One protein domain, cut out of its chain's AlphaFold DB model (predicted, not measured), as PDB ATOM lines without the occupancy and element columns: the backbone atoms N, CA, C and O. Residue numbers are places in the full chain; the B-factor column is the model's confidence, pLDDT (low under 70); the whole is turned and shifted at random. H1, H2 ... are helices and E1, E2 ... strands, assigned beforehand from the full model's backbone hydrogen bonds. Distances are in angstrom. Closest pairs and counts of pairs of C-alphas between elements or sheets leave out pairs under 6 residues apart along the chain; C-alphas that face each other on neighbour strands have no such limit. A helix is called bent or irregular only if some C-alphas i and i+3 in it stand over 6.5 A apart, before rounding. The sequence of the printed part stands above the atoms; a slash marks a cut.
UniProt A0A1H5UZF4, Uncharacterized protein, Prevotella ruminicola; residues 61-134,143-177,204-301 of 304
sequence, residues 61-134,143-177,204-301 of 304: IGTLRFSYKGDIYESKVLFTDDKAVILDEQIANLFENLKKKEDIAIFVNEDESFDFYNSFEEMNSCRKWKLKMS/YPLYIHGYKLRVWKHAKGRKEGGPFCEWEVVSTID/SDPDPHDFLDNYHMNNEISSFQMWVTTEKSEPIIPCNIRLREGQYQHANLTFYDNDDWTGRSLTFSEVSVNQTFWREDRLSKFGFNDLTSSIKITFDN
ATOM      1  N   ILE A  61     -54.196 -13.433  -0.888       75.75
ATOM      2  CA  ILE A  61     -55.071 -12.301  -0.592       75.75
ATOM      3  C   ILE A  61     -54.304 -11.356   0.322       75.75
ATOM      4  O   ILE A  61     -53.979 -11.721   1.452       75.75
ATOM      5  N   GLY A  62     -54.050 -10.144  -0.158       81.75
ATOM      6  CA  GLY A  62     -53.553  -9.039   0.654       81.75
ATOM      7  C   GLY A  62     -54.555  -7.893   0.732       81.75
ATOM      8  O   GLY A  62     -55.716  -8.017   0.327       81.75
ATOM      9  N   THR A  63     -54.083  -6.761   1.238       86.31
ATOM     10  CA  THR A  63     -54.856  -5.525   1.352       86.31
ATOM     11  C   THR A  63     -54.117  -4.416   0.616       86.31
ATOM     12  O   THR A  63     -52.940  -4.182   0.874       86.31
ATOM     13  N   LEU A  64     -54.806  -3.731  -0.294       89.31
ATOM     14  CA  LEU A  64     -54.374  -2.453  -0.844       89.31
ATOM     15  C   LEU A  64     -54.989  -1.346  -0.007       89.31
ATOM     16  O   LEU A  64     -56.208  -1.295   0.157       89.31
ATOM     17  N   ARG A  65     -54.143  -0.429   0.448       92.56
ATOM     18  CA  ARG A  65     -54.551   0.805   1.105       92.56
ATOM     19  C   ARG A  65     -53.915   1.978   0.379       92.56
ATOM     20  O   ARG A  65     -52.717   1.953   0.103       92.56
ATOM     21  N   PHE A  66     -54.706   3.000   0.078       94.75
ATOM     22  CA  PHE A  66     -54.176   4.253  -0.435       94.75
ATOM     23  C   PHE A  66     -54.962   5.459   0.059       94.75
ATOM     24  O   PHE A  66     -56.135   5.342   0.411       94.75
ATOM     25  N   SER A  67     -54.324   6.623   0.076       95.19
ATOM     26  CA  SER A  67     -54.970   7.896   0.352       95.19
ATOM     27  C   SER A  67     -54.966   8.796  -0.879       95.19
ATOM     28  O   SER A  67     -54.069   8.736  -1.720       95.19
ATOM     29  N   TYR A  68     -55.997   9.624  -1.013       95.06
ATOM     30  CA  TYR A  68     -56.064  10.656  -2.043       95.06
ATOM     31  C   TYR A  68     -56.959  11.793  -1.554       95.06
ATOM     32  O   TYR A  68     -58.080  11.560  -1.108       95.06
ATOM     33  N   LYS A  69     -56.460  13.034  -1.617       89.88
ATOM     34  CA  LYS A  69     -57.168  14.241  -1.134       89.88
ATOM     35  C   LYS A  69     -57.657  14.157   0.323       89.88
ATOM     36  O   LYS A  69     -58.653  14.777   0.681       89.88
ATOM     37  N   GLY A  70     -56.928  13.428   1.168       84.31
ATOM     38  CA  GLY A  70     -57.236  13.265   2.593       84.31
ATOM     39  C   GLY A  70     -58.204  12.126   2.918       84.31
ATOM     40  O   GLY A  70     -58.331  11.776   4.091       84.31
ATOM     41  N   ASP A  71     -58.822  11.509   1.910       92.44
ATOM     42  CA  ASP A  71     -59.643  10.312   2.080       92.44
ATOM     43  C   ASP A  71     -58.775   9.050   2.003       92.44
ATOM     44  O   ASP A  71     -57.790   9.008   1.263       92.44
ATOM     45  N   ILE A  72     -59.143   8.018   2.768       94.94
ATOM     46  CA  ILE A  72     -58.456   6.720   2.810       94.94
ATOM     47  C   ILE A  72     -59.350   5.667   2.160       94.94
ATOM     48  O   ILE A  72     -60.517   5.518   2.523       94.94
ATOM     49  N   TYR A  73     -58.767   4.907   1.243       95.19
ATOM     50  CA  TYR A  73     -59.397   3.824   0.504       95.19
ATOM     51  C   TYR A  73     -58.679   2.518   0.827       95.19
ATOM     52  O   TYR A  73     -57.448   2.462   0.848       95.19
ATOM     53  N   GLU A  74     -59.441   1.459   1.078       95.12
ATOM     54  CA  GLU A  74     -58.898   0.151   1.436       95.12
ATOM     55  C   GLU A  74     -59.705  -0.958   0.765       95.12
ATOM     56  O   GLU A  74     -60.935  -0.967   0.819       95.12
ATOM     57  N   SER A  75     -59.020  -1.901   0.126       92.94
ATOM     58  CA  SER A  75     -59.651  -3.040  -0.534       92.94
ATOM     59  C   SER A  75     -58.793  -4.291  -0.436       92.94
ATOM     60  O   SER A  75     -57.566  -4.229  -0.372       92.94
ATOM     61  N   LYS A  76     -59.443  -5.453  -0.476       91.38
ATOM     62  CA  LYS A  76     -58.739  -6.724  -0.638       91.38
ATOM     63  C   LYS A  76     -58.187  -6.825  -2.054       91.38
ATOM     64  O   LYS A  76     -58.865  -6.473  -3.019       91.38
ATOM     65  N   VAL A  77     -56.983  -7.366  -2.167       85.94
ATOM     66  CA  VAL A  77     -56.312  -7.605  -3.442       85.94
ATOM     67  C   VAL A  77     -55.982  -9.073  -3.576       85.94
ATOM     68  O   VAL A  77     -55.411  -9.669  -2.666       85.94
ATOM     69  N   LEU A  78     -56.337  -9.634  -4.725       83.88
ATOM     70  CA  LEU A  78     -55.870 -10.939  -5.155       83.88
ATOM     71  C   LEU A  78     -54.593 -10.746  -5.970       83.88
ATOM     72  O   LEU A  78     -54.626 -10.135  -7.042       83.88
ATOM     73  N   PHE A  79     -53.471 -11.239  -5.463       75.62
ATOM     74  CA  PHE A  79     -52.223 -11.265  -6.215       75.62
ATOM     75  C   PHE A  79     -52.166 -12.544  -7.039       75.62
ATOM     76  O   PHE A  79     -52.154 -13.640  -6.481       75.62
ATOM     77  N   THR A  80     -52.133 -12.368  -8.357       69.75
ATOM     78  CA  THR A  80     -51.850 -13.421  -9.341       69.75
ATOM     79  C   THR A  80     -50.410 -13.277  -9.836       69.75
ATOM     80  O   THR A  80     -49.808 -12.217  -9.635       69.75
ATOM     81  N   ASP A  81     -49.879 -14.291 -10.524       64.06
ATOM     82  CA  ASP A  81     -48.505 -14.295 -11.060       64.06
ATOM     83  C   ASP A  81     -48.175 -13.033 -11.884       64.06
ATOM     84  O   ASP A  81     -47.062 -12.501 -11.824       64.06
ATOM     85  N   ASP A  82     -49.170 -12.497 -12.598       61.47
ATOM     86  CA  ASP A  82     -48.962 -11.408 -13.551       61.47
ATOM     87  C   ASP A  82     -49.444 -10.036 -13.068       61.47
ATOM     88  O   ASP A  82     -48.938  -9.018 -13.558       61.47
ATOM     89  N   LYS A  83     -50.404  -9.983 -12.130       73.00
ATOM     90  CA  LYS A  83     -51.092  -8.740 -11.733       73.00
ATOM     91  C   LYS A  83     -51.759  -8.798 -10.358       73.00
ATOM     92  O   LYS A  83     -52.208  -9.852  -9.903       73.00
ATOM     93  N   ALA A  84     -51.927  -7.627  -9.752       80.94
ATOM     94  CA  ALA A  84     -52.856  -7.403  -8.652       80.94
ATOM     95  C   ALA A  84     -54.283  -7.165  -9.182       80.94
ATOM     96  O   ALA A  84     -54.495  -6.355 -10.085       80.94
ATOM     97  N   VAL A  85     -55.275  -7.849  -8.608       86.44
ATOM     98  CA  VAL A  85     -56.702  -7.616  -8.875       86.44
ATOM     99  C   VAL A  85     -57.362  -7.064  -7.615       86.44
ATOM    100  O   VAL A  85     -57.479  -7.761  -6.609       86.44
ATOM    101  N   ILE A  86     -57.799  -5.806  -7.677       89.00
ATOM    102  CA  ILE A  86     -58.522  -5.131  -6.594       89.00
ATOM    103  C   ILE A  86     -59.976  -5.611  -6.611       89.00
ATOM    104  O   ILE A  86     -60.644  -5.521  -7.640       89.00
ATOM    105  N   LEU A  87     -60.457  -6.151  -5.489       90.31
ATOM    106  CA  LEU A  87     -61.766  -6.811  -5.431       90.31
ATOM    107  C   LEU A  87     -62.946  -5.834  -5.320       90.31
ATOM    108  O   LEU A  87     -64.068  -6.196  -5.665       90.31
ATOM    109  N   ASP A  88     -62.709  -4.615  -4.836       94.31
ATOM    110  CA  ASP A  88     -63.709  -3.545  -4.838       94.31
ATOM    111  C   ASP A  88     -63.630  -2.757  -6.152       94.31
ATOM    112  O   ASP A  88     -62.633  -2.088  -6.419       94.31
ATOM    113  N   GLU A  89     -64.685  -2.826  -6.964       94.56
ATOM    114  CA  GLU A  89     -64.740  -2.194  -8.286       94.56
ATOM    115  C   GLU A  89     -64.643  -0.660  -8.228       94.56
ATOM    116  O   GLU A  89     -64.032  -0.045  -9.102       94.56
ATOM    117  N   GLN A  90     -65.213  -0.015  -7.206       95.25
ATOM    118  CA  GLN A  90     -65.156   1.445  -7.084       95.25
ATOM    119  C   GLN A  90     -63.736   1.898  -6.758       95.25
ATOM    120  O   GLN A  90     -63.219   2.828  -7.382       95.25
ATOM    121  N   ILE A  91     -63.092   1.202  -5.823       94.56
ATOM    122  CA  ILE A  91     -61.707   1.464  -5.432       94.56
ATOM    123  C   ILE A  91     -60.754   1.119  -6.581       94.56
ATOM    124  O   ILE A  91     -59.842   1.895  -6.858       94.56
ATOM    125  N   ALA A  92     -60.995   0.020  -7.302       93.06
ATOM    126  CA  ALA A  92     -60.223  -0.368  -8.481       93.06
ATOM    127  C   ALA A  92     -60.274   0.709  -9.572       93.06
ATOM    128  O   ALA A  92     -59.237   1.140 -10.072       93.06
ATOM    129  N   ASN A  93     -61.477   1.189  -9.899       94.88
ATOM    130  CA  ASN A  93     -61.670   2.243 -10.891       94.88
ATOM    131  C   ASN A  93     -60.994   3.550 -10.466       94.88
ATOM    132  O   ASN A  93     -60.366   4.209 -11.293       94.88
ATOM    133  N   LEU A  94     -61.091   3.932  -9.188       95.94
ATOM    134  CA  LEU A  94     -60.400   5.114  -8.676       95.94
ATOM    135  C   LEU A  94     -58.879   4.964  -8.793       95.94
ATOM    136  O   LEU A  94     -58.229   5.855  -9.333       95.94
ATOM    137  N   PHE A  95     -58.327   3.842  -8.335       93.81
ATOM    138  CA  PHE A  95     -56.892   3.566  -8.374       93.81
ATOM    139  C   PHE A  95     -56.344   3.603  -9.809       93.81
ATOM    140  O   PHE A  95     -55.383   4.318 -10.092       93.81
ATOM    141  N   GLU A  96     -57.005   2.924 -10.749       91.69
ATOM    142  CA  GLU A  96     -56.613   2.922 -12.165       91.69
ATOM    143  C   GLU A  96     -56.764   4.295 -12.832       91.69
ATOM    144  O   GLU A  96     -55.967   4.652 -13.700       91.69
ATOM    145  N   ASN A  97     -57.755   5.093 -12.430       94.00
ATOM    146  CA  ASN A  97     -57.895   6.465 -12.917       94.00
ATOM    147  C   ASN A  97     -56.783   7.374 -12.386       94.00
ATOM    148  O   ASN A  97     -56.282   8.208 -13.136       94.00
ATOM    149  N   LEU A  98     -56.391   7.225 -11.117       94.12
ATOM    150  CA  LEU A  98     -55.294   7.996 -10.527       94.12
ATOM    151  C   LEU A  98     -53.967   7.668 -11.205       94.12
ATOM    152  O   LEU A  98     -53.253   8.588 -11.588       94.12
ATOM    153  N   LYS A  99     -53.689   6.384 -11.454       88.88
ATOM    154  CA  LYS A  99     -52.482   5.932 -12.164       88.88
ATOM    155  C   LYS A  99     -52.295   6.555 -13.545       88.88
ATOM    156  O   LYS A  99     -51.163   6.701 -13.985       88.88
ATOM    157  N   LYS A 100     -53.382   6.887 -14.244       89.00
ATOM    158  CA  LYS A 100     -53.358   7.406 -15.624       89.00
ATOM    159  C   LYS A 100     -53.253   8.930 -15.715       89.00
ATOM    160  O   LYS A 100     -53.249   9.463 -16.820       89.00
ATOM    161  N   LYS A 101     -53.247   9.644 -14.588       92.00
ATOM    162  CA  LYS A 101     -53.153  11.109 -14.574       92.00
ATOM    163  C   LYS A 101     -51.714  11.559 -14.782       92.00
ATOM    164  O   LYS A 101     -50.878  11.174 -13.986       92.00
ATOM    165  N   GLU A 102     -51.485  12.423 -15.763       87.38
ATOM    166  CA  GLU A 102     -50.166  12.861 -16.253       87.38
ATOM    167  C   GLU A 102     -49.199  13.395 -15.184       87.38
ATOM    168  O   GLU A 102     -48.032  13.044 -15.220       87.38
ATOM    169  N   ASP A 103     -49.676  14.149 -14.191       90.88
ATOM    170  CA  ASP A 103     -48.802  14.755 -13.169       90.88
ATOM    171  C   ASP A 103     -48.948  14.101 -11.787       90.88
ATOM    172  O   ASP A 103     -48.570  14.674 -10.766       90.88
ATOM    173  N   ILE A 104     -49.563  12.918 -11.697       94.06
ATOM    174  CA  ILE A 104     -49.792  12.285 -10.395       94.06
ATOM    175  C   ILE A 104     -48.454  11.974  -9.712       94.06
ATOM    176  O   ILE A 104     -47.579  11.326 -10.287       94.06
ATOM    177  N   ALA A 105     -48.324  12.377  -8.451       93.69
ATOM    178  CA  ALA A 105     -47.224  11.937  -7.606       93.69
ATOM    179  C   ALA A 105     -47.727  10.902  -6.606       93.69
ATOM    180  O   ALA A 105     -48.772  11.075  -5.975       93.69
ATOM    181  N   ILE A 106     -46.982   9.812  -6.481       93.38
ATOM    182  CA  ILE A 106     -47.325   8.658  -5.664       93.38
ATOM    183  C   ILE A 106     -46.202   8.469  -4.659       93.38
ATOM    184  O   ILE A 106     -45.052   8.281  -5.040       93.38
ATOM    185  N   PHE A 107     -46.530   8.496  -3.378       90.75
ATOM    186  CA  PHE A 107     -45.581   8.211  -2.310       90.75
ATOM    187  C   PHE A 107     -45.895   6.854  -1.685       90.75
ATOM    188  O   PHE A 107     -47.051   6.575  -1.369       90.75
ATOM    189  N   VAL A 108     -44.878   6.014  -1.503       87.88
ATOM    190  CA  VAL A 108     -45.010   4.715  -0.836       87.88
ATOM    191  C   VAL A 108     -44.598   4.860   0.623       87.88
ATOM    192  O   VAL A 108     -43.450   5.172   0.934       87.88
ATOM    193  N   ASN A 109     -45.556   4.637   1.518       84.19
ATOM    194  CA  ASN A 109     -45.352   4.713   2.959       84.19
ATOM    195  C   ASN A 109     -44.639   3.462   3.503       84.19
ATOM    196  O   ASN A 109     -44.556   2.422   2.851       84.19
ATOM    197  N   GLU A 110     -44.172   3.545   4.749       76.88
ATOM    198  CA  GLU A 110     -43.549   2.424   5.474       76.88
ATOM    199  C   GLU A 110     -44.478   1.224   5.668       76.88
ATOM    200  O   GLU A 110     -44.023   0.084   5.679       76.88
ATOM    201  N   ASP A 111     -45.783   1.475   5.806       77.88
ATOM    202  CA  ASP A 111     -46.815   0.436   5.902       77.88
ATOM    203  C   ASP A 111     -47.234  -0.108   4.527       77.88
ATOM    204  O   ASP A 111     -48.255  -0.787   4.416       77.88
ATOM    205  N   GLU A 112     -46.460   0.203   3.484       77.25
ATOM    206  CA  GLU A 112     -46.685  -0.171   2.089       77.25
ATOM    207  C   GLU A 112     -47.967   0.418   1.469       77.25
ATOM    208  O   GLU A 112     -48.356   0.027   0.365       77.25
ATOM    209  N   SER A 113     -48.630   1.359   2.150       87.69
ATOM    210  CA  SER A 113     -49.752   2.104   1.579       87.69
ATOM    211  C   SER A 113     -49.277   3.184   0.603       87.69
ATOM    212  O   SER A 113     -48.150   3.674   0.691       87.69
ATOM    213  N   PHE A 114     -50.150   3.571  -0.327       90.81
ATOM    214  CA  PHE A 114     -49.856   4.615  -1.313       90.81
ATOM    215  C   PHE A 114     -50.529   5.938  -0.940       90.81
ATOM    216  O   PHE A 114     -51.732   5.968  -0.706       90.81
ATOM    217  N   ASP A 115     -49.809   7.050  -0.975       92.75
ATOM    218  CA  ASP A 115     -50.402   8.386  -0.940       92.75
ATOM    219  C   ASP A 115     -50.354   9.003  -2.342       92.75
ATOM    220  O   ASP A 115     -49.278   9.183  -2.909       92.75
ATOM    221  N   PHE A 116     -51.517   9.345  -2.894       95.25
ATOM    222  CA  PHE A 116     -51.642  10.007  -4.189       95.25
ATOM    223  C   PHE A 116     -51.805  11.523  -4.031       95.25
ATOM    224  O   PHE A 116     -52.679  12.003  -3.299       95.25
ATOM    225  N   TYR A 117     -51.036  12.271  -4.813       95.12
ATOM    226  CA  TYR A 117     -51.042  13.731  -4.902       95.12
ATOM    227  C   TYR A 117     -51.264  14.156  -6.359       95.12
ATOM    228  O   TYR A 117     -50.950  13.406  -7.283       95.12
ATOM    229  N   ASN A 118     -51.830  15.343  -6.601       94.31
ATOM    230  CA  ASN A 118     -52.092  15.805  -7.973       94.31
ATOM    231  C   ASN A 118     -50.829  16.302  -8.691       94.31
ATOM    232  O   ASN A 118     -50.918  16.567  -9.882       94.31
ATOM    233  N   SER A 119     -49.725  16.497  -7.963       92.31
ATOM    234  CA  SER A 119     -48.427  16.941  -8.484       92.31
ATOM    235  C   SER A 119     -47.293  16.567  -7.528       92.31
ATOM    236  O   SER A 119     -47.519  16.387  -6.322       92.31
ATOM    237  N   PHE A 120     -46.068  16.497  -8.048       87.81
ATOM    238  CA  PHE A 120     -44.858  16.299  -7.247       87.81
ATOM    239  C   PHE A 120     -44.627  17.468  -6.274       87.81
ATOM    240  O   PHE A 120     -44.251  17.273  -5.115       87.81
ATOM    241  N   GLU A 121     -44.949  18.692  -6.691       89.12
ATOM    242  CA  GLU A 121     -44.888  19.896  -5.863       89.12
ATOM    243  C   GLU A 121     -45.877  19.839  -4.693       89.12
ATOM    244  O   GLU A 121     -45.527  20.216  -3.567       89.12
ATOM    245  N   GLU A 122     -47.102  19.352  -4.928       89.44
ATOM    246  CA  GLU A 122     -48.101  19.140  -3.874       89.44
ATOM    247  C   GLU A 122     -47.612  18.101  -2.865       89.44
ATOM    248  O   GLU A 122     -47.703  18.346  -1.659       89.44
ATOM    249  N   MET A 123     -47.056  16.980  -3.335       90.50
ATOM    250  CA  MET A 123     -46.473  15.952  -2.470       90.50
ATOM    251  C   MET A 123     -45.377  16.548  -1.580       90.50
ATOM    252  O   MET A 123     -45.448  16.440  -0.352       90.50
ATOM    253  N   ASN A 124     -44.400  17.240  -2.171       83.12
ATOM    254  CA  ASN A 124     -43.296  17.859  -1.432       83.12
ATOM    255  C   ASN A 124     -43.790  18.897  -0.423       83.12
ATOM    256  O   ASN A 124     -43.311  18.947   0.712       83.12
ATOM    257  N   SER A 125     -44.782  19.701  -0.801       82.25
ATOM    258  CA  SER A 125     -45.385  20.695   0.088       82.25
ATOM    259  C   SER A 125     -46.114  20.033   1.258       82.25
ATOM    260  O   SER A 125     -45.882  20.396   2.412       82.25
ATOM    261  N   CYS A 126     -46.959  19.033   0.998       82.19
ATOM    262  CA  CYS A 126     -47.685  18.296   2.034       82.19
ATOM    263  C   CYS A 126     -46.735  17.606   3.016       82.19
ATOM    264  O   CYS A 126     -46.979  17.631   4.226       82.19
ATOM    265  N   ARG A 127     -45.633  17.036   2.519       75.62
ATOM    266  CA  ARG A 127     -44.607  16.416   3.365       75.62
ATOM    267  C   ARG A 127     -43.914  17.448   4.250       75.62
ATOM    268  O   ARG A 127     -43.884  17.255   5.461       75.62
ATOM    269  N   LYS A 128     -43.494  18.592   3.698       70.38
ATOM    270  CA  LYS A 128     -42.953  19.720   4.485       70.38
ATOM    271  C   LYS A 128     -43.918  20.178   5.591       70.38
ATOM    272  O   LYS A 128     -43.490  20.482   6.702       70.38
ATOM    273  N   TRP A 129     -45.225  20.196   5.322       65.44
ATOM    274  CA  TRP A 129     -46.240  20.598   6.304       65.44
ATOM    275  C   TRP A 129     -46.503  19.566   7.407       65.44
ATOM    276  O   TRP A 129     -46.587  19.963   8.573       65.44
ATOM    277  N   LYS A 130     -46.618  18.267   7.080       65.81
ATOM    278  CA  LYS A 130     -46.800  17.189   8.078       65.81
ATOM    279  C   LYS A 130     -45.689  17.235   9.146       65.81
ATOM    280  O   LYS A 130     -45.985  17.119  10.334       65.81
ATOM    281  N   LEU A 131     -44.463  17.563   8.735       60.69
ATOM    282  CA  LEU A 131     -43.281  17.712   9.595       60.69
ATOM    283  C   LEU A 131     -43.369  18.874  10.584       60.69
ATOM    284  O   LEU A 131     -43.080  18.732  11.775       60.69
ATOM    285  N   LYS A 132     -43.809  20.049  10.115       58.09
ATOM    286  CA  LYS A 132     -43.971  21.233  10.976       58.09
ATOM    287  C   LYS A 132     -44.953  20.970  12.124       58.09
ATOM    288  O   LYS A 132     -44.841  21.595  13.174       58.09
ATOM    289  N   MET A 133     -45.889  20.034  11.939       54.94
ATOM    290  CA  MET A 133     -46.831  19.603  12.975       54.94
ATOM    291  C   MET A 133     -46.283  18.482  13.881       54.94
ATOM    292  O   MET A 133     -46.559  18.505  15.084       54.94
ATOM    293  N   SER A 134     -45.484  17.534  13.368       49.09
ATOM    294  CA  SER A 134     -44.856  16.466  14.177       49.09
ATOM    295  C   SER A 134     -43.688  16.960  15.049       49.09
ATOM    296  O   SER A 134     -43.424  16.395  16.112       49.09
ATOM    297  N   TYR A 143     -27.164  12.727  19.686       62.19
ATOM    298  CA  TYR A 143     -26.584  13.228  18.441       62.19
ATOM    299  C   TYR A 143     -27.436  12.817  17.229       62.19
ATOM    300  O   TYR A 143     -27.787  11.636  17.123       62.19
ATOM    301  N   PRO A 144     -27.738  13.741  16.294       67.44
ATOM    302  CA  PRO A 144     -28.534  13.433  15.122       67.44
ATOM    303  C   PRO A 144     -27.783  12.417  14.266       67.44
ATOM    304  O   PRO A 144     -26.577  12.541  14.029       67.44
ATOM    305  N   LEU A 145     -28.518  11.396  13.834       73.50
ATOM    306  CA  LEU A 145     -28.051  10.441  12.841       73.50
ATOM    307  C   LEU A 145     -28.153  11.069  11.454       73.50
ATOM    308  O   LEU A 145     -29.119  11.783  11.176       73.50
ATOM    309  N   TYR A 146     -27.174  10.778  10.606       70.44
ATOM    310  CA  TYR A 146     -27.145  11.161   9.199       70.44
ATOM    311  C   TYR A 146     -26.758   9.971   8.322       70.44
ATOM    312  O   TYR A 146     -26.141   9.020   8.798       70.44
ATOM    313  N   ILE A 147     -27.116  10.021   7.045       68.44
ATOM    314  CA  ILE A 147     -26.735   9.066   6.012       68.44
ATOM    315  C   ILE A 147     -25.250   9.245   5.714       68.44
ATOM    316  O   ILE A 147     -24.837  10.210   5.078       68.44
ATOM    317  N   HIS A 148     -24.455   8.284   6.172       67.81
ATOM    318  CA  HIS A 148     -23.039   8.166   5.845       67.81
ATOM    319  C   HIS A 148     -22.834   7.479   4.492       67.81
ATOM    320  O   HIS A 148     -21.941   7.832   3.727       67.81
ATOM    321  N   GLY A 149     -23.666   6.484   4.188       65.69
ATOM    322  CA  GLY A 149     -23.605   5.740   2.937       65.69
ATOM    323  C   GLY A 149     -24.996   5.426   2.419       65.69
ATOM    324  O   GLY A 149     -25.853   4.975   3.175       65.69
ATOM    325  N   TYR A 150     -25.206   5.633   1.130       70.25
ATOM    326  CA  TYR A 150     -26.409   5.277   0.404       70.25
ATOM    327  C   TYR A 150     -26.022   4.419  -0.791       70.25
ATOM    328  O   TYR A 150     -25.144   4.774  -1.573       70.25
ATOM    329  N   LYS A 151     -26.691   3.289  -0.959       69.25
ATOM    330  CA  LYS A 151     -26.480   2.391  -2.086       69.25
ATOM    331  C   LYS A 151     -27.825   2.091  -2.719       69.25
ATOM    332  O   LYS A 151     -28.771   1.752  -2.010       69.25
ATOM    333  N   LEU A 152     -27.898   2.181  -4.036       74.19
ATOM    334  CA  LEU A 152     -29.058   1.795  -4.826       74.19
ATOM    335  C   LEU A 152     -28.628   0.724  -5.809       74.19
ATOM    336  O   LEU A 152     -27.619   0.861  -6.488       74.19
ATOM    337  N   ARG A 153     -29.415  -0.331  -5.927       72.44
ATOM    338  CA  ARG A 153     -29.283  -1.316  -6.992       72.44
ATOM    339  C   ARG A 153     -30.623  -1.449  -7.682       72.44
ATOM    340  O   ARG A 153     -31.627  -1.598  -6.998       72.44
ATOM    341  N   VAL A 154     -30.644  -1.421  -9.006       74.81
ATOM    342  CA  VAL A 154     -31.844  -1.697  -9.808       74.81
ATOM    343  C   VAL A 154     -31.583  -2.899 -10.697       74.81
ATOM    344  O   VAL A 154     -30.466  -3.091 -11.176       74.81
ATOM    345  N   TRP A 155     -32.605  -3.715 -10.916       69.62
ATOM    346  CA  TRP A 155     -32.525  -4.887 -11.776       69.62
ATOM    347  C   TRP A 155     -33.399  -4.734 -13.007       69.62
ATOM    348  O   TRP A 155     -34.576  -4.377 -12.912       69.62
ATOM    349  N   LYS A 156     -32.831  -5.149 -14.138       67.56
ATOM    350  CA  LYS A 156     -33.560  -5.445 -15.362       67.56
ATOM    351  C   LYS A 156     -34.215  -6.821 -15.251       67.56
ATOM    352  O   LYS A 156     -33.550  -7.772 -14.831       67.56
ATOM    353  N   HIS A 157     -35.461  -6.979 -15.702       59.06
ATOM    354  CA  HIS A 157     -36.090  -8.306 -15.881       59.06
ATOM    355  C   HIS A 157     -36.066  -9.214 -14.631       59.06
ATOM    356  O   HIS A 157     -35.910 -10.434 -14.737       59.06
ATOM    357  N   ALA A 158     -36.168  -8.645 -13.431       50.06
ATOM    358  CA  ALA A 158     -36.210  -9.392 -12.171       50.06
ATOM    359  C   ALA A 158     -37.590  -9.998 -11.848       50.06
ATOM    360  O   ALA A 158     -37.683 -10.815 -10.930       50.06
ATOM    361  N   LYS A 159     -38.648  -9.656 -12.601       50.28
ATOM    362  CA  LYS A 159     -39.999 -10.214 -12.416       50.28
ATOM    363  C   LYS A 159     -39.977 -11.751 -12.464       50.28
ATOM    364  O   LYS A 159     -39.569 -12.341 -13.461       50.28
ATOM    365  N   GLY A 160     -40.410 -12.399 -11.379       40.28
ATOM    366  CA  GLY A 160     -40.599 -13.856 -11.302       40.28
ATOM    367  C   GLY A 160     -39.325 -14.717 -11.223       40.28
ATOM    368  O   GLY A 160     -39.423 -15.942 -11.293       40.28
ATOM    369  N   ARG A 161     -38.124 -14.135 -11.074       40.19
ATOM    370  CA  ARG A 161     -36.864 -14.904 -10.988       40.19
ATOM    371  C   ARG A 161     -36.349 -15.039  -9.552       40.19
ATOM    372  O   ARG A 161     -36.284 -14.069  -8.808       40.19
ATOM    373  N   LYS A 162     -35.909 -16.253  -9.184       36.75
ATOM    374  CA  LYS A 162     -35.238 -16.544  -7.894       36.75
ATOM    375  C   LYS A 162     -33.807 -15.998  -7.820       36.75
ATOM    376  O   LYS A 162     -33.325 -15.699  -6.730       36.75
ATOM    377  N   GLU A 163     -33.150 -15.873  -8.969       40.38
ATOM    378  CA  GLU A 163     -31.808 -15.318  -9.134       40.38
ATOM    379  C   GLU A 163     -31.955 -14.101 -10.055       40.38
ATOM    380  O   GLU A 163     -32.371 -14.247 -11.205       40.38
ATOM    381  N   GLY A 164     -31.761 -12.894  -9.512       48.81
ATOM    382  CA  GLY A 164     -32.065 -11.628 -10.194       48.81
ATOM    383  C   GLY A 164     -31.419 -11.492 -11.579       48.81
ATOM    384  O   GLY A 164     -30.414 -12.132 -11.883       48.81
ATOM    385  N   GLY A 165     -32.014 -10.657 -12.437       52.38
ATOM    386  CA  GLY A 165     -31.476 -10.348 -13.765       52.38
ATOM    387  C   GLY A 165     -30.213  -9.468 -13.732       52.38
ATOM    388  O   GLY A 165     -29.627  -9.251 -12.668       52.38
ATOM    389  N   PRO A 166     -29.768  -8.945 -14.888       61.44
ATOM    390  CA  PRO A 166     -28.727  -7.918 -14.939       61.44
ATOM    391  C   PRO A 166     -29.084  -6.738 -14.025       61.44
ATOM    392  O   PRO A 166     -30.249  -6.347 -13.968       61.44
ATOM    393  N   PHE A 167     -28.100  -6.170 -13.325       67.81
ATOM    394  CA  PHE A 167     -28.318  -5.049 -12.406       67.81
ATOM    395  C   PHE A 167     -27.354  -3.888 -12.660       67.81
ATOM    396  O   PHE A 167     -26.220  -4.100 -13.090       67.81
ATOM    397  N   CYS A 168     -27.817  -2.681 -12.345       63.19
ATOM    398  CA  CYS A 168     -26.995  -1.488 -12.167       63.19
ATOM    399  C   CYS A 168     -26.943  -1.151 -10.680       63.19
ATOM    400  O   CYS A 168     -27.910  -1.372  -9.950       63.19
ATOM    401  N   GLU A 169     -25.806  -0.641 -10.224       67.19
ATOM    402  CA  GLU A 169     -25.583  -0.292  -8.829       67.19
ATOM    403  C   GLU A 169     -24.898   1.065  -8.717       67.19
ATOM    404  O   GLU A 169     -23.950   1.352  -9.446       67.19
ATOM    405  N   TRP A 170     -25.370   1.860  -7.765       67.25
ATOM    406  CA  TRP A 170     -24.838   3.157  -7.387       67.25
ATOM    407  C   TRP A 170     -24.527   3.158  -5.901       67.25
ATOM    408  O   TRP A 170     -25.283   2.614  -5.095       67.25
ATOM    409  N   GLU A 171     -23.426   3.800  -5.540       63.91
ATOM    410  CA  GLU A 171     -23.009   3.972  -4.158       63.91
ATOM    411  C   GLU A 171     -22.552   5.414  -3.953       63.91
ATOM    412  O   GLU A 171     -21.714   5.928  -4.693       63.91
ATOM    413  N   VAL A 172     -23.146   6.066  -2.962       61.34
ATOM    414  CA  VAL A 172     -22.860   7.427  -2.526       61.34
ATOM    415  C   VAL A 172     -22.394   7.329  -1.084       61.34
ATOM    416  O   VAL A 172     -23.118   6.830  -0.228       61.34
ATOM    417  N   VAL A 173     -21.183   7.795  -0.803       56.88
ATOM    418  CA  VAL A 173     -20.631   7.836   0.555       56.88
ATOM    419  C   VAL A 173     -20.298   9.282   0.881       56.88
ATOM    420  O   VAL A 173     -19.633   9.956   0.090       56.88
ATOM    421  N   SER A 174     -20.746   9.769   2.038       53.97
ATOM    422  CA  SER A 174     -20.391  11.102   2.514       53.97
ATOM    423  C   SER A 174     -18.894  11.125   2.833       53.97
ATOM    424  O   SER A 174     -18.449  10.586   3.846       53.97
ATOM    425  N   THR A 175     -18.092  11.736   1.964       46.44
ATOM    426  CA  THR A 175     -16.657  11.944   2.192       46.44
ATOM    427  C   THR A 175     -16.448  13.298   2.857       46.44
ATOM    428  O   THR A 175     -15.956  14.246   2.254       46.44
ATOM    429  N   ILE A 176     -16.849  13.422   4.123       46.22
ATOM    430  CA  ILE A 176     -16.429  14.579   4.919       46.22
ATOM    431  C   ILE A 176     -14.964  14.334   5.287       46.22
ATOM    432  O   ILE A 176     -14.661  13.533   6.170       46.22
ATOM    433  N   ASP A 177     -14.055  14.977   4.555       37.97
ATOM    434  CA  ASP A 177     -12.613  14.899   4.776       37.97
ATOM    435  C   ASP A 177     -12.278  15.471   6.167       37.97
ATOM    436  O   ASP A 177     -12.300  16.677   6.403       37.97
ATOM    437  N   SER A 204     -16.807  15.531 -14.846       32.88
ATOM    438  CA  SER A 204     -17.025  16.929 -15.193       32.88
ATOM    439  C   SER A 204     -17.574  16.980 -16.622       32.88
ATOM    440  O   SER A 204     -16.867  17.443 -17.507       32.88
ATOM    441  N   ASP A 205     -18.787  16.449 -16.807       39.00
ATOM    442  CA  ASP A 205     -19.367  15.811 -18.011       39.00
ATOM    443  C   ASP A 205     -18.942  14.345 -18.215       39.00
ATOM    444  O   ASP A 205     -17.928  14.057 -18.857       39.00
ATOM    445  N   PRO A 206     -19.744  13.362 -17.774       35.47
ATOM    446  CA  PRO A 206     -20.271  12.393 -18.716       35.47
ATOM    447  C   PRO A 206     -21.493  13.035 -19.384       35.47
ATOM    448  O   PRO A 206     -22.236  13.754 -18.728       35.47
ATOM    449  N   ASP A 207     -21.769  12.768 -20.647       37.69
ATOM    450  CA  ASP A 207     -23.129  13.005 -21.121       37.69
ATOM    451  C   ASP A 207     -24.054  12.117 -20.247       37.69
ATOM    452  O   ASP A 207     -23.949  10.886 -20.318       37.69
ATOM    453  N   PRO A 208     -24.840  12.663 -19.294       40.16
ATOM    454  CA  PRO A 208     -25.495  11.850 -18.268       40.16
ATOM    455  C   PRO A 208     -26.682  11.058 -18.838       40.16
ATOM    456  O   PRO A 208     -27.257  10.210 -18.155       40.16
ATOM    457  N   HIS A 209     -26.988  11.285 -20.116       39.44
ATOM    458  CA  HIS A 209     -27.931  10.530 -20.924       39.44
ATOM    459  C   HIS A 209     -27.539   9.046 -21.107       39.44
ATOM    460  O   HIS A 209     -28.404   8.217 -21.358       39.44
ATOM    461  N   ASP A 210     -26.272   8.661 -20.910       47.31
ATOM    462  CA  ASP A 210     -25.776   7.381 -21.439       47.31
ATOM    463  C   ASP A 210     -25.771   6.184 -20.464       47.31
ATOM    464  O   ASP A 210     -25.557   5.053 -20.895       47.31
ATOM    465  N   PHE A 211     -25.956   6.336 -19.146       48.81
ATOM    466  CA  PHE A 211     -25.662   5.208 -18.235       48.81
ATOM    467  C   PHE A 211     -26.722   4.093 -18.261       48.81
ATOM    468  O   PHE A 211     -26.371   2.936 -18.478       48.81
ATOM    469  N   LEU A 212     -28.015   4.391 -18.077       50.06
ATOM    470  CA  LEU A 212     -29.068   3.360 -18.150       50.06
ATOM    471  C   LEU A 212     -29.213   2.789 -19.567       50.06
ATOM    472  O   LEU A 212     -29.467   1.590 -19.720       50.06
ATOM    473  N   ASP A 213     -28.991   3.623 -20.582       53.91
ATOM    474  CA  ASP A 213     -29.001   3.229 -21.989       53.91
ATOM    475  C   ASP A 213     -27.840   2.279 -22.328       53.91
ATOM    476  O   ASP A 213     -28.068   1.250 -22.974       53.91
ATOM    477  N   ASN A 214     -26.638   2.515 -21.786       54.25
ATOM    478  CA  ASN A 214     -25.486   1.609 -21.916       54.25
ATOM    479  C   ASN A 214     -25.728   0.221 -21.299       54.25
ATOM    480  O   ASN A 214     -25.151  -0.767 -21.754       54.25
ATOM    481  N   TYR A 215     -26.589   0.123 -20.282       56.06
ATOM    482  CA  TYR A 215     -27.004  -1.153 -19.682       56.06
ATOM    483  C   TYR A 215     -28.363  -1.655 -20.196       56.06
ATOM    484  O   TYR A 215     -28.864  -2.678 -19.718       56.06
ATOM    485  N   HIS A 216     -28.953  -0.971 -21.183       62.59
ATOM    486  CA  HIS A 216     -30.271  -1.259 -21.748       62.59
ATOM    487  C   HIS A 216     -31.368  -1.424 -20.678       62.59
ATOM    488  O   HIS A 216     -32.181  -2.345 -20.786       62.59
ATOM    489  N   MET A 217     -31.370  -0.604 -19.621       61.00
ATOM    490  CA  MET A 217     -32.305  -0.706 -18.480       61.00
ATOM    491  C   MET A 217     -33.531   0.204 -18.567       61.00
ATOM    492  O   MET A 217     -34.420   0.123 -17.725       61.00
ATOM    493  N   ASN A 218     -33.580   1.037 -19.594       58.88
ATOM    494  CA  ASN A 218     -34.678   1.931 -19.927       58.88
ATOM    495  C   ASN A 218     -36.045   1.222 -19.919       58.88
ATOM    496  O   ASN A 218     -36.221   0.260 -20.666       58.88
ATOM    497  N   ASN A 219     -36.979   1.674 -19.072       61.53
ATOM    498  CA  ASN A 219     -38.323   1.100 -18.900       61.53
ATOM    499  C   ASN A 219     -38.376  -0.414 -18.626       61.53
ATOM    500  O   ASN A 219     -39.390  -1.084 -18.832       61.53
ATOM    501  N   GLU A 220     -37.259  -0.963 -18.161       64.81
ATOM    502  CA  GLU A 220     -37.057  -2.395 -17.954       64.81
ATOM    503  C   GLU A 220     -36.689  -2.705 -16.499       64.81
ATOM    504  O   GLU A 220     -36.432  -3.863 -16.141       64.81
ATOM    505  N   ILE A 221     -36.658  -1.669 -15.653       71.56
ATOM    506  CA  ILE A 221     -36.449  -1.795 -14.217       71.56
ATOM    507  C   ILE A 221     -37.701  -2.420 -13.617       71.56
ATOM    508  O   ILE A 221     -38.787  -1.850 -13.645       71.56
ATOM    509  N   SER A 222     -37.532  -3.598 -13.031       68.00
ATOM    510  CA  SER A 222     -38.637  -4.331 -12.408       68.00
ATOM    511  C   SER A 222     -38.416  -4.581 -10.916       68.00
ATOM    512  O   SER A 222     -39.244  -5.189 -10.251       68.00
ATOM    513  N   SER A 223     -37.256  -4.214 -10.376       71.00
ATOM    514  CA  SER A 223     -36.967  -4.312  -8.947       71.00
ATOM    515  C   SER A 223     -35.804  -3.399  -8.597       71.00
ATOM    516  O   SER A 223     -34.959  -3.092  -9.442       71.00
ATOM    517  N   PHE A 224     -35.745  -2.994  -7.337       75.31
ATOM    518  CA  PHE A 224     -34.640  -2.232  -6.791       75.31
ATOM    519  C   PHE A 224     -34.408  -2.587  -5.321       75.31
ATOM    520  O   PHE A 224     -35.248  -3.187  -4.647       75.31
ATOM    521  N   GLN A 225     -33.226  -2.247  -4.825       72.81
ATOM    522  CA  GLN A 225     -32.831  -2.407  -3.439       72.81
ATOM    523  C   GLN A 225     -32.035  -1.186  -3.021       72.81
ATOM    524  O   GLN A 225     -31.191  -0.694  -3.766       72.81
ATOM    525  N   MET A 226     -32.311  -0.732  -1.807       72.44
ATOM    526  CA  MET A 226     -31.682   0.432  -1.216       72.44
ATOM    527  C   MET A 226     -31.018   0.029   0.092       72.44
ATOM    528  O   MET A 226     -31.598  -0.718   0.886       72.44
ATOM    529  N   TRP A 227     -29.804   0.514   0.317       67.81
ATOM    530  CA  TRP A 227     -29.110   0.374   1.589       67.81
ATOM    531  C   TRP A 227     -28.714   1.748   2.085       67.81
ATOM    532  O   TRP A 227     -28.131   2.538   1.346       67.81
ATOM    533  N   VAL A 228     -28.997   1.994   3.357       70.31
ATOM    534  CA  VAL A 228     -28.598   3.213   4.047       70.31
ATOM    535  C   VAL A 228     -27.774   2.825   5.260       70.31
ATOM    536  O   VAL A 228     -28.213   2.039   6.102       70.31
ATOM    537  N   THR A 229     -26.568   3.372   5.325       68.88
ATOM    538  CA  THR A 229     -25.688   3.317   6.487       68.88
ATOM    539  C   THR A 229     -25.738   4.674   7.159       68.88
ATOM    540  O   THR A 229     -25.449   5.686   6.522       68.88
ATOM    541  N   THR A 230     -26.108   4.698   8.434       72.94
ATOM    542  CA  THR A 230     -26.194   5.932   9.213       72.94
ATOM    543  C   THR A 230     -25.018   6.073  10.168       72.94
ATOM    544  O   THR A 230     -24.582   5.086  10.760       72.94
ATOM    545  N   GLU A 231     -24.577   7.299  10.405       70.31
ATOM    546  CA  GLU A 231     -23.559   7.642  11.393       70.31
ATOM    547  C   GLU A 231     -24.063   8.761  12.313       70.31
ATOM    548  O   GLU A 231     -24.974   9.512  11.967       70.31
ATOM    549  N   LYS A 232     -23.511   8.847  13.526       74.69
ATOM    550  CA  LYS A 232     -23.822   9.939  14.458       74.69
ATOM    551  C   LYS A 232     -22.995  11.163  14.096       74.69
ATOM    552  O   LYS A 232     -21.784  11.051  13.942       74.69
ATOM    553  N   SER A 233     -23.624  12.332  14.027       66.38
ATOM    554  CA  SER A 233     -22.875  13.583  13.890       66.38
ATOM    555  C   SER A 233     -21.990  13.816  15.120       66.38
ATOM    556  O   SER A 233     -22.467  13.766  16.257       66.38
ATOM    557  N   GLU A 234     -20.698  14.070  14.900       65.69
ATOM    558  CA  GLU A 234     -19.785  14.475  15.969       65.69
ATOM    559  C   GLU A 234     -20.032  15.934  16.385       65.69
ATOM    560  O   GLU A 234     -20.232  16.801  15.524       65.69
ATOM    561  N   PRO A 235     -19.945  16.256  17.691       58.91
ATOM    562  CA  PRO A 235     -20.100  17.625  18.165       58.91
ATOM    563  C   PRO A 235     -19.055  18.539  17.520       58.91
ATOM    564  O   PRO A 235     -17.854  18.332  17.668       58.91
ATOM    565  N   ILE A 236     -19.514  19.597  16.851       55.53
ATOM    566  CA  ILE A 236     -18.633  20.649  16.318       55.53
ATOM    567  C   ILE A 236     -18.070  21.486  17.487       55.53
ATOM    568  O   ILE A 236     -16.931  21.938  17.447       55.53
ATOM    569  N   ILE A 237     -18.875  21.665  18.548       51.34
ATOM    570  CA  ILE A 237     -18.596  22.383  19.809       51.34
ATOM    571  C   ILE A 237     -19.493  21.742  20.899       51.34
ATOM    572  O   ILE A 237     -20.612  21.351  20.557       51.34
ATOM    573  N   PRO A 238     -19.095  21.657  22.192       50.00
ATOM    574  CA  PRO A 238     -19.850  20.999  23.285       50.00
ATOM    575  C   PRO A 238     -21.282  21.501  23.583       50.00
ATOM    576  O   PRO A 238     -21.870  21.114  24.586       50.00
ATOM    577  N   CYS A 239     -21.870  22.349  22.743       46.34
ATOM    578  CA  CYS A 239     -23.228  22.863  22.902       46.34
ATOM    579  C   CYS A 239     -24.018  22.990  21.590       46.34
ATOM    580  O   CYS A 239     -25.143  23.485  21.622       46.34
ATOM    581  N   ASN A 240     -23.473  22.553  20.447       49.06
ATOM    582  CA  ASN A 240     -24.171  22.644  19.163       49.06
ATOM    583  C   ASN A 240     -24.273  21.263  18.509       49.06
ATOM    584  O   ASN A 240     -23.408  20.839  17.744       49.06
ATOM    585  N   ILE A 241     -25.342  20.553  18.870       57.25
ATOM    586  CA  ILE A 241     -25.731  19.271  18.288       57.25
ATOM    587  C   ILE A 241     -26.555  19.587  17.028       57.25
ATOM    588  O   ILE A 241     -27.771  19.772  17.092       57.25
ATOM    589  N   ARG A 242     -25.875  19.743  15.890       61.94
ATOM    590  CA  ARG A 242     -26.484  19.957  14.568       61.94
ATOM    591  C   ARG A 242     -25.755  19.119  13.519       61.94
ATOM    592  O   ARG A 242     -24.607  18.721  13.713       61.94
ATOM    593  N   LEU A 243     -26.447  18.848  12.421       60.59
ATOM    594  CA  LEU A 243     -25.850  18.269  11.223       60.59
ATOM    595  C   LEU A 243     -24.946  19.302  10.551       60.59
ATOM    596  O   LEU A 243     -25.238  20.500  10.583       60.59
ATOM    597  N   ARG A 244     -23.834  18.838   9.987       63.53
ATOM    598  CA  ARG A 244     -22.957  19.638   9.127       63.53
ATOM    599  C   ARG A 244     -23.581  19.774   7.740       63.53
ATOM    600  O   ARG A 244     -24.407  18.957   7.341       63.53
ATOM    601  N   GLU A 245     -23.153  20.787   7.001       60.91
ATOM    602  CA  GLU A 245     -23.443  20.888   5.571       60.91
ATOM    603  C   GLU A 245     -23.013  19.593   4.857       60.91
ATOM    604  O   GLU A 245     -21.969  19.017   5.181       60.91
ATOM    605  N   GLY A 246     -23.861  19.085   3.961       57.59
ATOM    606  CA  GLY A 246     -23.669  17.783   3.317       57.59
ATOM    607  C   GLY A 246     -24.058  16.557   4.158       57.59
ATOM    608  O   GLY A 246     -23.995  15.441   3.645       57.59
ATOM    609  N   GLN A 247     -24.473  16.722   5.421       64.00
ATOM    610  CA  GLN A 247     -25.079  15.645   6.208       64.00
ATOM    611  C   GLN A 247     -26.598  15.705   6.081       64.00
ATOM    612  O   GLN A 247     -27.228  16.673   6.507       64.00
ATOM    613  N   TYR A 248     -27.161  14.632   5.533       69.06
ATOM    614  CA  TYR A 248     -28.597  14.456   5.363       69.06
ATOM    615  C   TYR A 248     -29.075  13.334   6.236       69.06
ATOM    616  O   TYR A 248     -28.410  12.310   6.351       69.06
ATOM    617  N   GLN A 249     -30.232  13.498   6.839       70.75
ATOM    618  CA  GLN A 249     -30.808  12.419   7.614       70.75
ATOM    619  C   GLN A 249     -31.489  11.387   6.702       70.75
ATOM    620  O   GLN A 249     -31.546  10.217   7.090       70.75
ATOM    621  N   HIS A 250     -31.944  11.797   5.505       73.00
ATOM    622  CA  HIS A 250     -32.924  11.059   4.692       73.00
ATOM    623  C   HIS A 250     -32.628  11.055   3.208       73.00
ATOM    624  O   HIS A 250     -31.904  11.913   2.699       73.00
ATOM    625  N   ALA A 251     -33.206  10.071   2.521       73.75
ATOM    626  CA  ALA A 251     -33.058   9.875   1.093       73.75
ATOM    627  C   ALA A 251     -34.356   9.336   0.480       73.75
ATOM    628  O   ALA A 251     -34.776   8.209   0.741       73.75
ATOM    629  N   ASN A 252     -34.951  10.114  -0.419       79.00
ATOM    630  CA  ASN A 252     -36.063   9.652  -1.240       79.00
ATOM    631  C   ASN A 252     -35.565   9.239  -2.629       79.00
ATOM    632  O   ASN A 252     -34.836   9.984  -3.286       79.00
ATOM    633  N   LEU A 253     -36.005   8.072  -3.086       82.75
ATOM    634  CA  LEU A 253     -35.828   7.565  -4.440       82.75
ATOM    635  C   LEU A 253     -37.115   7.804  -5.225       82.75
ATOM    636  O   LEU A 253     -38.160   7.294  -4.837       82.75
ATOM    637  N   THR A 254     -37.048   8.545  -6.325       84.19
ATOM    638  CA  THR A 254     -38.204   8.818  -7.185       84.19
ATOM    639  C   THR A 254     -37.968   8.308  -8.597       84.19
ATOM    640  O   THR A 254     -36.939   8.595  -9.198       84.19
ATOM    641  N   PHE A 255     -38.949   7.576  -9.103       84.56
ATOM    642  CA  PHE A 255     -39.056   7.039 -10.452       84.56
ATOM    643  C   PHE A 255     -40.059   7.888 -11.248       84.56
ATOM    644  O   PHE A 255     -41.106   8.216 -10.689       84.56
ATOM    645  N   TYR A 256     -39.757   8.246 -12.497       83.00
ATOM    646  CA  TYR A 256     -40.619   9.063 -13.364       83.00
ATOM    647  C   TYR A 256     -40.914   8.385 -14.703       83.00
ATOM    648  O   TYR A 256     -40.072   7.656 -15.234       83.00
ATOM    649  N   ASP A 257     -42.087   8.663 -15.277       79.69
ATOM    650  CA  ASP A 257     -42.483   8.143 -16.595       79.69
ATOM    651  C   ASP A 257     -41.949   8.919 -17.794       79.69
ATOM    652  O   ASP A 257     -41.990   8.399 -18.907       79.69
ATOM    653  N   ASN A 258     -41.422  10.123 -17.578       73.56
ATOM    654  CA  ASN A 258     -40.739  10.892 -18.607       73.56
ATOM    655  C   ASN A 258     -39.266  11.116 -18.254       73.56
ATOM    656  O   ASN A 258     -38.821  10.960 -17.108       73.56
ATOM    657  N   ASP A 259     -38.515  11.535 -19.268       68.94
ATOM    658  CA  ASP A 259     -37.170  12.071 -19.106       68.94
ATOM    659  C   ASP A 259     -37.184  13.367 -18.274       68.94
ATOM    660  O   ASP A 259     -38.232  13.968 -18.003       68.94
ATOM    661  N   ASP A 260     -35.997  13.787 -17.840       71.25
ATOM    662  CA  ASP A 260     -35.780  15.030 -17.092       71.25
ATOM    663  C   ASP A 260     -36.598  15.141 -15.793       71.25
ATOM    664  O   ASP A 260     -36.898  16.244 -15.333       71.25
ATOM    665  N   TRP A 261     -36.931  14.005 -15.169       78.94
ATOM    666  CA  TRP A 261     -37.668  13.934 -13.901       78.94
ATOM    667  C   TRP A 261     -39.041  14.621 -13.953       78.94
ATOM    668  O   TRP A 261     -39.440  15.315 -13.014       78.94
ATOM    669  N   THR A 262     -39.752  14.456 -15.068       79.81
ATOM    670  CA  THR A 262     -41.067  15.068 -15.301       79.81
ATOM    671  C   THR A 262     -42.188  14.032 -15.376       79.81
ATOM    672  O   THR A 262     -41.937  12.833 -15.484       79.81
ATOM    673  N   GLY A 263     -43.439  14.498 -15.326       85.19
ATOM    674  CA  GLY A 263     -44.629  13.654 -15.436       85.19
ATOM    675  C   GLY A 263     -44.986  12.921 -14.145       85.19
ATOM    676  O   GLY A 263     -44.824  13.444 -13.037       85.19
ATOM    677  N   ARG A 264     -45.503  11.702 -14.292       89.50
ATOM    678  CA  ARG A 264     -45.949  10.874 -13.173       89.50
ATOM    679  C   ARG A 264     -44.751  10.368 -12.414       89.50
ATOM    680  O   ARG A 264     -43.791   9.886 -13.009       89.50
ATOM    681  N   SER A 265     -44.851  10.388 -11.092       90.69
ATOM    682  CA  SER A 265     -43.735  10.015 -10.233       90.69
ATOM    683  C   SER A 265     -44.131   9.010  -9.158       90.69
ATOM    684  O   SER A 265     -45.188   9.143  -8.538       90.69
ATOM    685  N   LEU A 266     -43.246   8.063  -8.860       90.38
ATOM    686  CA  LEU A 266     -43.360   7.131  -7.742       90.38
ATOM    687  C   LEU A 266     -42.147   7.257  -6.825       90.38
ATOM    688  O   LEU A 266     -41.021   6.959  -7.218       90.38
ATOM    689  N   THR A 267     -42.393   7.680  -5.592       89.38
ATOM    690  CA  THR A 267     -41.373   7.990  -4.596       89.38
ATOM    691  C   THR A 267     -41.384   6.981  -3.453       89.38
ATOM    692  O   THR A 267     -42.424   6.702  -2.858       89.38
ATOM    693  N   PHE A 268     -40.196   6.501  -3.098       85.88
ATOM    694  CA  PHE A 268     -39.908   5.648  -1.951       85.88
ATOM    695  C   PHE A 268     -38.972   6.388  -0.993       85.88
ATOM    696  O   PHE A 268     -37.964   6.941  -1.431       85.88
ATOM    697  N   SER A 269     -39.260   6.386   0.308       80.81
ATOM    698  CA  SER A 269     -38.305   6.840   1.333       80.81
ATOM    699  C   SER A 269     -37.361   5.716   1.758       80.81
ATOM    700  O   SER A 269     -37.691   4.532   1.630       80.81
ATOM    701  N   GLU A 270     -36.218   6.048   2.351       68.94
ATOM    702  CA  GLU A 270     -35.321   5.065   2.964       68.94
ATOM    703  C   GLU A 270     -35.957   4.216   4.047       68.94
ATOM    704  O   GLU A 270     -35.591   3.052   4.201       68.94
ATOM    705  N   VAL A 271     -36.965   4.753   4.722       60.97
ATOM    706  CA  VAL A 271     -37.695   4.010   5.744       60.97
ATOM    707  C   VAL A 271     -38.707   3.046   5.121       60.97
ATOM    708  O   VAL A 271     -38.892   1.941   5.627       60.97
ATOM    709  N   SER A 272     -39.290   3.399   3.968       54.69
ATOM    710  CA  SER A 272     -40.148   2.487   3.197       54.69
ATOM    711  C   SER A 272     -39.373   1.324   2.563       54.69
ATOM    712  O   SER A 272     -39.950   0.281   2.268       54.69
ATOM    713  N   VAL A 273     -38.050   1.451   2.401       55.28
ATOM    714  CA  VAL A 273     -37.175   0.431   1.803       55.28
ATOM    715  C   VAL A 273     -36.261  -0.140   2.886       55.28
ATOM    716  O   VAL A 273     -35.058   0.102   2.927       55.28
ATOM    717  N   ASN A 274     -36.847  -0.896   3.810       50.62
ATOM    718  CA  ASN A 274     -36.164  -1.438   4.982       50.62
ATOM    719  C   ASN A 274     -35.068  -2.463   4.611       50.62
ATOM    720  O   ASN A 274     -35.367  -3.652   4.576       50.62
ATOM    721  N   GLN A 275     -33.841  -2.013   4.284       48.84
ATOM    722  CA  GLN A 275     -32.553  -2.734   4.079       48.84
ATOM    723  C   GLN A 275     -32.582  -4.130   3.415       48.84
ATOM    724  O   GLN A 275     -31.614  -4.892   3.470       48.84
ATOM    725  N   THR A 276     -33.671  -4.490   2.752       41.19
ATOM    726  CA  THR A 276     -33.955  -5.858   2.347       41.19
ATOM    727  C   THR A 276     -34.299  -5.842   0.877       41.19
ATOM    728  O   THR A 276     -35.018  -4.977   0.383       41.19
ATOM    729  N   PHE A 277     -33.732  -6.804   0.166       41.56
ATOM    730  CA  PHE A 277     -34.066  -7.100  -1.211       41.56
ATOM    731  C   PHE A 277     -35.585  -7.259  -1.325       41.56
ATOM    732  O   PHE A 277     -36.149  -8.185  -0.733       41.56
ATOM    733  N   TRP A 278     -36.242  -6.374  -2.075       47.41
ATOM    734  CA  TRP A 278     -37.642  -6.560  -2.430       47.41
ATOM    735  C   TRP A 278     -37.710  -7.702  -3.444       47.41
ATOM    736  O   TRP A 278     -37.636  -7.499  -4.655       47.41
ATOM    737  N   ARG A 279     -37.811  -8.936  -2.927       41.12
ATOM    738  CA  ARG A 279     -38.064 -10.149  -3.729       41.12
ATOM    739  C   ARG A 279     -39.339 -10.029  -4.549       41.12
ATOM    740  O   ARG A 279     -39.458 -10.679  -5.581       41.12
ATOM    741  N   GLU A 280     -40.293  -9.240  -4.068       49.84
ATOM    742  CA  GLU A 280     -41.564  -9.035  -4.736       49.84
ATOM    743  C   GLU A 280     -41.513  -7.823  -5.662       49.84
ATOM    744  O   GLU A 280     -41.292  -6.696  -5.226       49.84
ATOM    745  N   ASP A 281     -41.786  -8.066  -6.941       58.66
ATOM    746  CA  ASP A 281     -41.932  -7.036  -7.964       58.66
ATOM    747  C   ASP A 281     -43.216  -6.217  -7.732       58.66
ATOM    748  O   ASP A 281     -44.287  -6.501  -8.270       58.66
ATOM    749  N   ARG A 282     -43.122  -5.220  -6.852       58.56
ATOM    750  CA  ARG A 282     -44.225  -4.318  -6.485       58.56
ATOM    751  C   ARG A 282     -44.560  -3.339  -7.608       58.56
ATOM    752  O   ARG A 282     -45.735  -3.017  -7.785       58.56
ATOM    753  N   LEU A 283     -43.545  -2.910  -8.363       67.19
ATOM    754  CA  LEU A 283     -43.706  -2.012  -9.504       67.19
ATOM    755  C   LEU A 283     -44.647  -2.651 -10.525       67.19
ATOM    756  O   LEU A 283     -45.687  -2.080 -10.849       67.19
ATOM    757  N   SER A 284     -44.382  -3.889 -10.933       66.19
ATOM    758  CA  SER A 284     -45.204  -4.542 -11.946       66.19
ATOM    759  C   SER A 284     -46.510  -5.101 -11.419       66.19
ATOM    760  O   SER A 284     -47.499  -5.058 -12.152       66.19
ATOM    761  N   LYS A 285     -46.560  -5.556 -10.159       69.50
ATOM    762  CA  LYS A 285     -47.801  -6.043  -9.532       69.50
ATOM    763  C   LYS A 285     -48.905  -4.990  -9.571       69.50
ATOM    764  O   LYS A 285     -50.045  -5.332  -9.881       69.50
ATOM    765  N   PHE A 286     -48.568  -3.731  -9.293       73.12
ATOM    766  CA  PHE A 286     -49.512  -2.610  -9.335       73.12
ATOM    767  C   PHE A 286     -49.483  -1.823 -10.651       73.12
ATOM    768  O   PHE A 286     -50.292  -0.914 -10.826       73.12
ATOM    769  N   GLY A 287     -48.634  -2.208 -11.607       74.00
ATOM    770  CA  GLY A 287     -48.592  -1.638 -12.954       74.00
ATOM    771  C   GLY A 287     -47.974  -0.240 -13.022       74.00
ATOM    772  O   GLY A 287     -48.559   0.625 -13.661       74.00
ATOM    773  N   PHE A 288     -46.834  -0.048 -12.359       77.19
ATOM    774  CA  PHE A 288     -45.992   1.158 -12.355       77.19
ATOM    775  C   PHE A 288     -44.703   0.999 -13.182       77.19
ATOM    776  O   PHE A 288     -43.743   1.740 -12.999       77.19
ATOM    777  N   ASN A 289     -44.640  -0.005 -14.061       68.88
ATOM    778  CA  ASN A 289     -43.443  -0.301 -14.867       68.88
ATOM    779  C   ASN A 289     -43.076   0.836 -15.824       68.88
ATOM    780  O   ASN A 289     -41.924   0.989 -16.213       68.88
ATOM    781  N   ASP A 290     -44.086   1.604 -16.212       68.38
ATOM    782  CA  ASP A 290     -43.987   2.777 -17.064       68.38
ATOM    783  C   ASP A 290     -43.307   3.963 -16.376       68.38
ATOM    784  O   ASP A 290     -42.871   4.869 -17.066       68.38
ATOM    785  N   LEU A 291     -43.165   3.952 -15.048       71.88
ATOM    786  CA  LEU A 291     -42.541   5.041 -14.295       71.88
ATOM    787  C   LEU A 291     -41.007   4.935 -14.238       71.88
ATOM    788  O   LEU A 291     -40.408   5.488 -13.331       71.88
ATOM    789  N   THR A 292     -40.341   4.190 -15.123       70.25
ATOM    790  CA  THR A 292     -38.896   3.898 -14.991       70.25
ATOM    791  C   THR A 292     -38.037   4.536 -16.084       70.25
ATOM    792  O   THR A 292     -36.965   4.026 -16.419       70.25
ATOM    793  N   SER A 293     -38.501   5.676 -16.603       69.19
ATOM    794  CA  SER A 293     -37.828   6.454 -17.647       69.19
ATOM    795  C   SER A 293     -36.730   7.357 -17.080       69.19
ATOM    796  O   SER A 293     -35.630   7.410 -17.619       69.19
ATOM    797  N   SER A 294     -36.947   7.980 -15.920       71.25
ATOM    798  CA  SER A 294     -35.873   8.662 -15.184       71.25
ATOM    799  C   SER A 294     -35.927   8.390 -13.683       71.25
ATOM    800  O   SER A 294     -36.955   7.994 -13.129       71.25
ATOM    801  N   ILE A 295     -34.784   8.551 -13.009       77.06
ATOM    802  CA  ILE A 295     -34.637   8.303 -11.568       77.06
ATOM    803  C   ILE A 295     -34.011   9.531 -10.911       77.06
ATOM    804  O   ILE A 295     -33.027  10.075 -11.408       77.06
ATOM    805  N   LYS A 296     -34.550   9.953  -9.765       76.94
ATOM    806  CA  LYS A 296     -33.974  10.998  -8.910       76.94
ATOM    807  C   LYS A 296     -33.770  10.459  -7.501       76.94
ATOM    808  O   LYS A 296     -34.705   9.933  -6.904       76.94
ATOM    809  N   ILE A 297     -32.573  10.641  -6.954       75.12
ATOM    810  CA  ILE A 297     -32.320  10.474  -5.521       75.12
ATOM    811  C   ILE A 297     -32.244  11.874  -4.925       75.12
ATOM    812  O   ILE A 297     -31.456  12.700  -5.377       75.12
ATOM    813  N   THR A 298     -33.076  12.148  -3.933       73.50
ATOM    814  CA  THR A 298     -33.083  13.419  -3.203       73.50
ATOM    815  C   THR A 298     -32.699  13.160  -1.766       73.50
ATOM    816  O   THR A 298     -33.375  12.382  -1.092       73.50
ATOM    817  N   PHE A 299     -31.633  13.814  -1.315       71.62
ATOM    818  CA  PHE A 299     -31.223  13.804   0.078       71.62
ATOM    819  C   PHE A 299     -31.797  15.021   0.782       71.62
ATOM    820  O   PHE A 299     -31.784  16.128   0.240       71.62
ATOM    821  N   ASP A 300     -32.313  14.820   1.984       67.62
ATOM    822  CA  ASP A 300     -32.860  15.912   2.765       67.62
ATOM    823  C   ASP A 300     -32.709  15.673   4.273       67.62
ATOM    824  O   ASP A 300     -32.360  14.594   4.756       67.62
ATOM    825  N   ASN A 301     -32.914  16.746   5.028       59.66
ATOM    826  CA  ASN A 301     -32.928  16.737   6.491       59.66
ATOM    827  C   ASN A 301     -34.354  16.617   7.050       59.66
ATOM    828  O   ASN A 301     -34.607  16.993   8.192       59.66
TER     829      ASN A 301
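AT A GLANCE: This is residues 61 to 134, 143 to 177 and 204 to 301 of the 304 residues of an uncharacterized protein of Prevotella ruminicola (UniProt A0A1H5UZF4). A long, strongly twisted sheet of eight strands is covered at its E9 and E11 end by a small sheet, E7 E6 E8, a sandwich only partly face to face. H1 and H2 pack on the large sheet, and residues 127 to 134 of H2 stick out. The printed part has 207 residues, with four named helices and eleven named strands in the order E1 E2 E3 H1 E4 E5 H2 E6 E7 H3 E8 E9 E10 H4 E11. The large sheet, E3 E2 E1 E5 E4 E10 E9 E11, is mixed; the small one is antiparallel. The class is mixed, helices and strands; the whole is compact, radius of gyration of the C-alphas 18.4 A, spans 59 by 44 by 31 A.

HOW THE PARTS SIT: E1, residues 61 to 68, E2, 71 to 79, and E3, 84 to 86, form a meander of two hairpins, each strand the antiparallel neighbour of the one before; N 64 and O 75 are 2.8 A apart. H1, residues 89 to 99, is on this sheet; its closest C-alphas to E2, Ile 91 and Tyr 73, are 6.8 A apart. E4, residues 105 to 108, and E5, 114 to 117, form a hairpin, N 107 to O 115 2.9 A. H2, residues 120 to 134, is on the opposite face from H1, three layers with helices on both faces. E6, residues 145 to 156, forms a hairpin with E7, 167 to 173, N 152 to O 170 2.9 A. H3, residues 208 to 214, is irregular, C-alphas 209 and 212 7.8 A apart. E8, residues 221 to 232, neighbours E6, N 151 to O 227 2.8 A. E10, residues 265 to 269, H4, 282 to 286, and E11, 294 to 300, form a split strand-helix-strand unit, its crossover right-handed, with E9, 250 to 256, between the strands. H4 only grazes the small sheet. The closest C-alphas of E6 and E9, Ile 147 and His 250, are 6.6 A apart. Every O i to N i+4 pair is within hydrogen-bond range in H1, H2 and H4; in H3 1 of 3, beside 1 of 4 O i to N i+3 pairs.

IN THESE COORDINATES: E6 measures 32.8 A and E8 33.5 A from first to last C-alpha. C-alpha 61 of E1 is at (-55.071, -12.301, -0.592), C-alpha 300 of E11 at (-32.860, 15.912, 2.765).

THE WHOLE: The farthest C-alphas, Glu 89 and Pro 238, are 59.6 A apart. Residues 135 to 142 and 178 to 203 are cut out, with gaps of 19.0 A and 20.6 A. Links E8 to E9 and E10 to H4 are long. Of the printed part 96 residues are under 70 in pLDDT, among them 204 to 220.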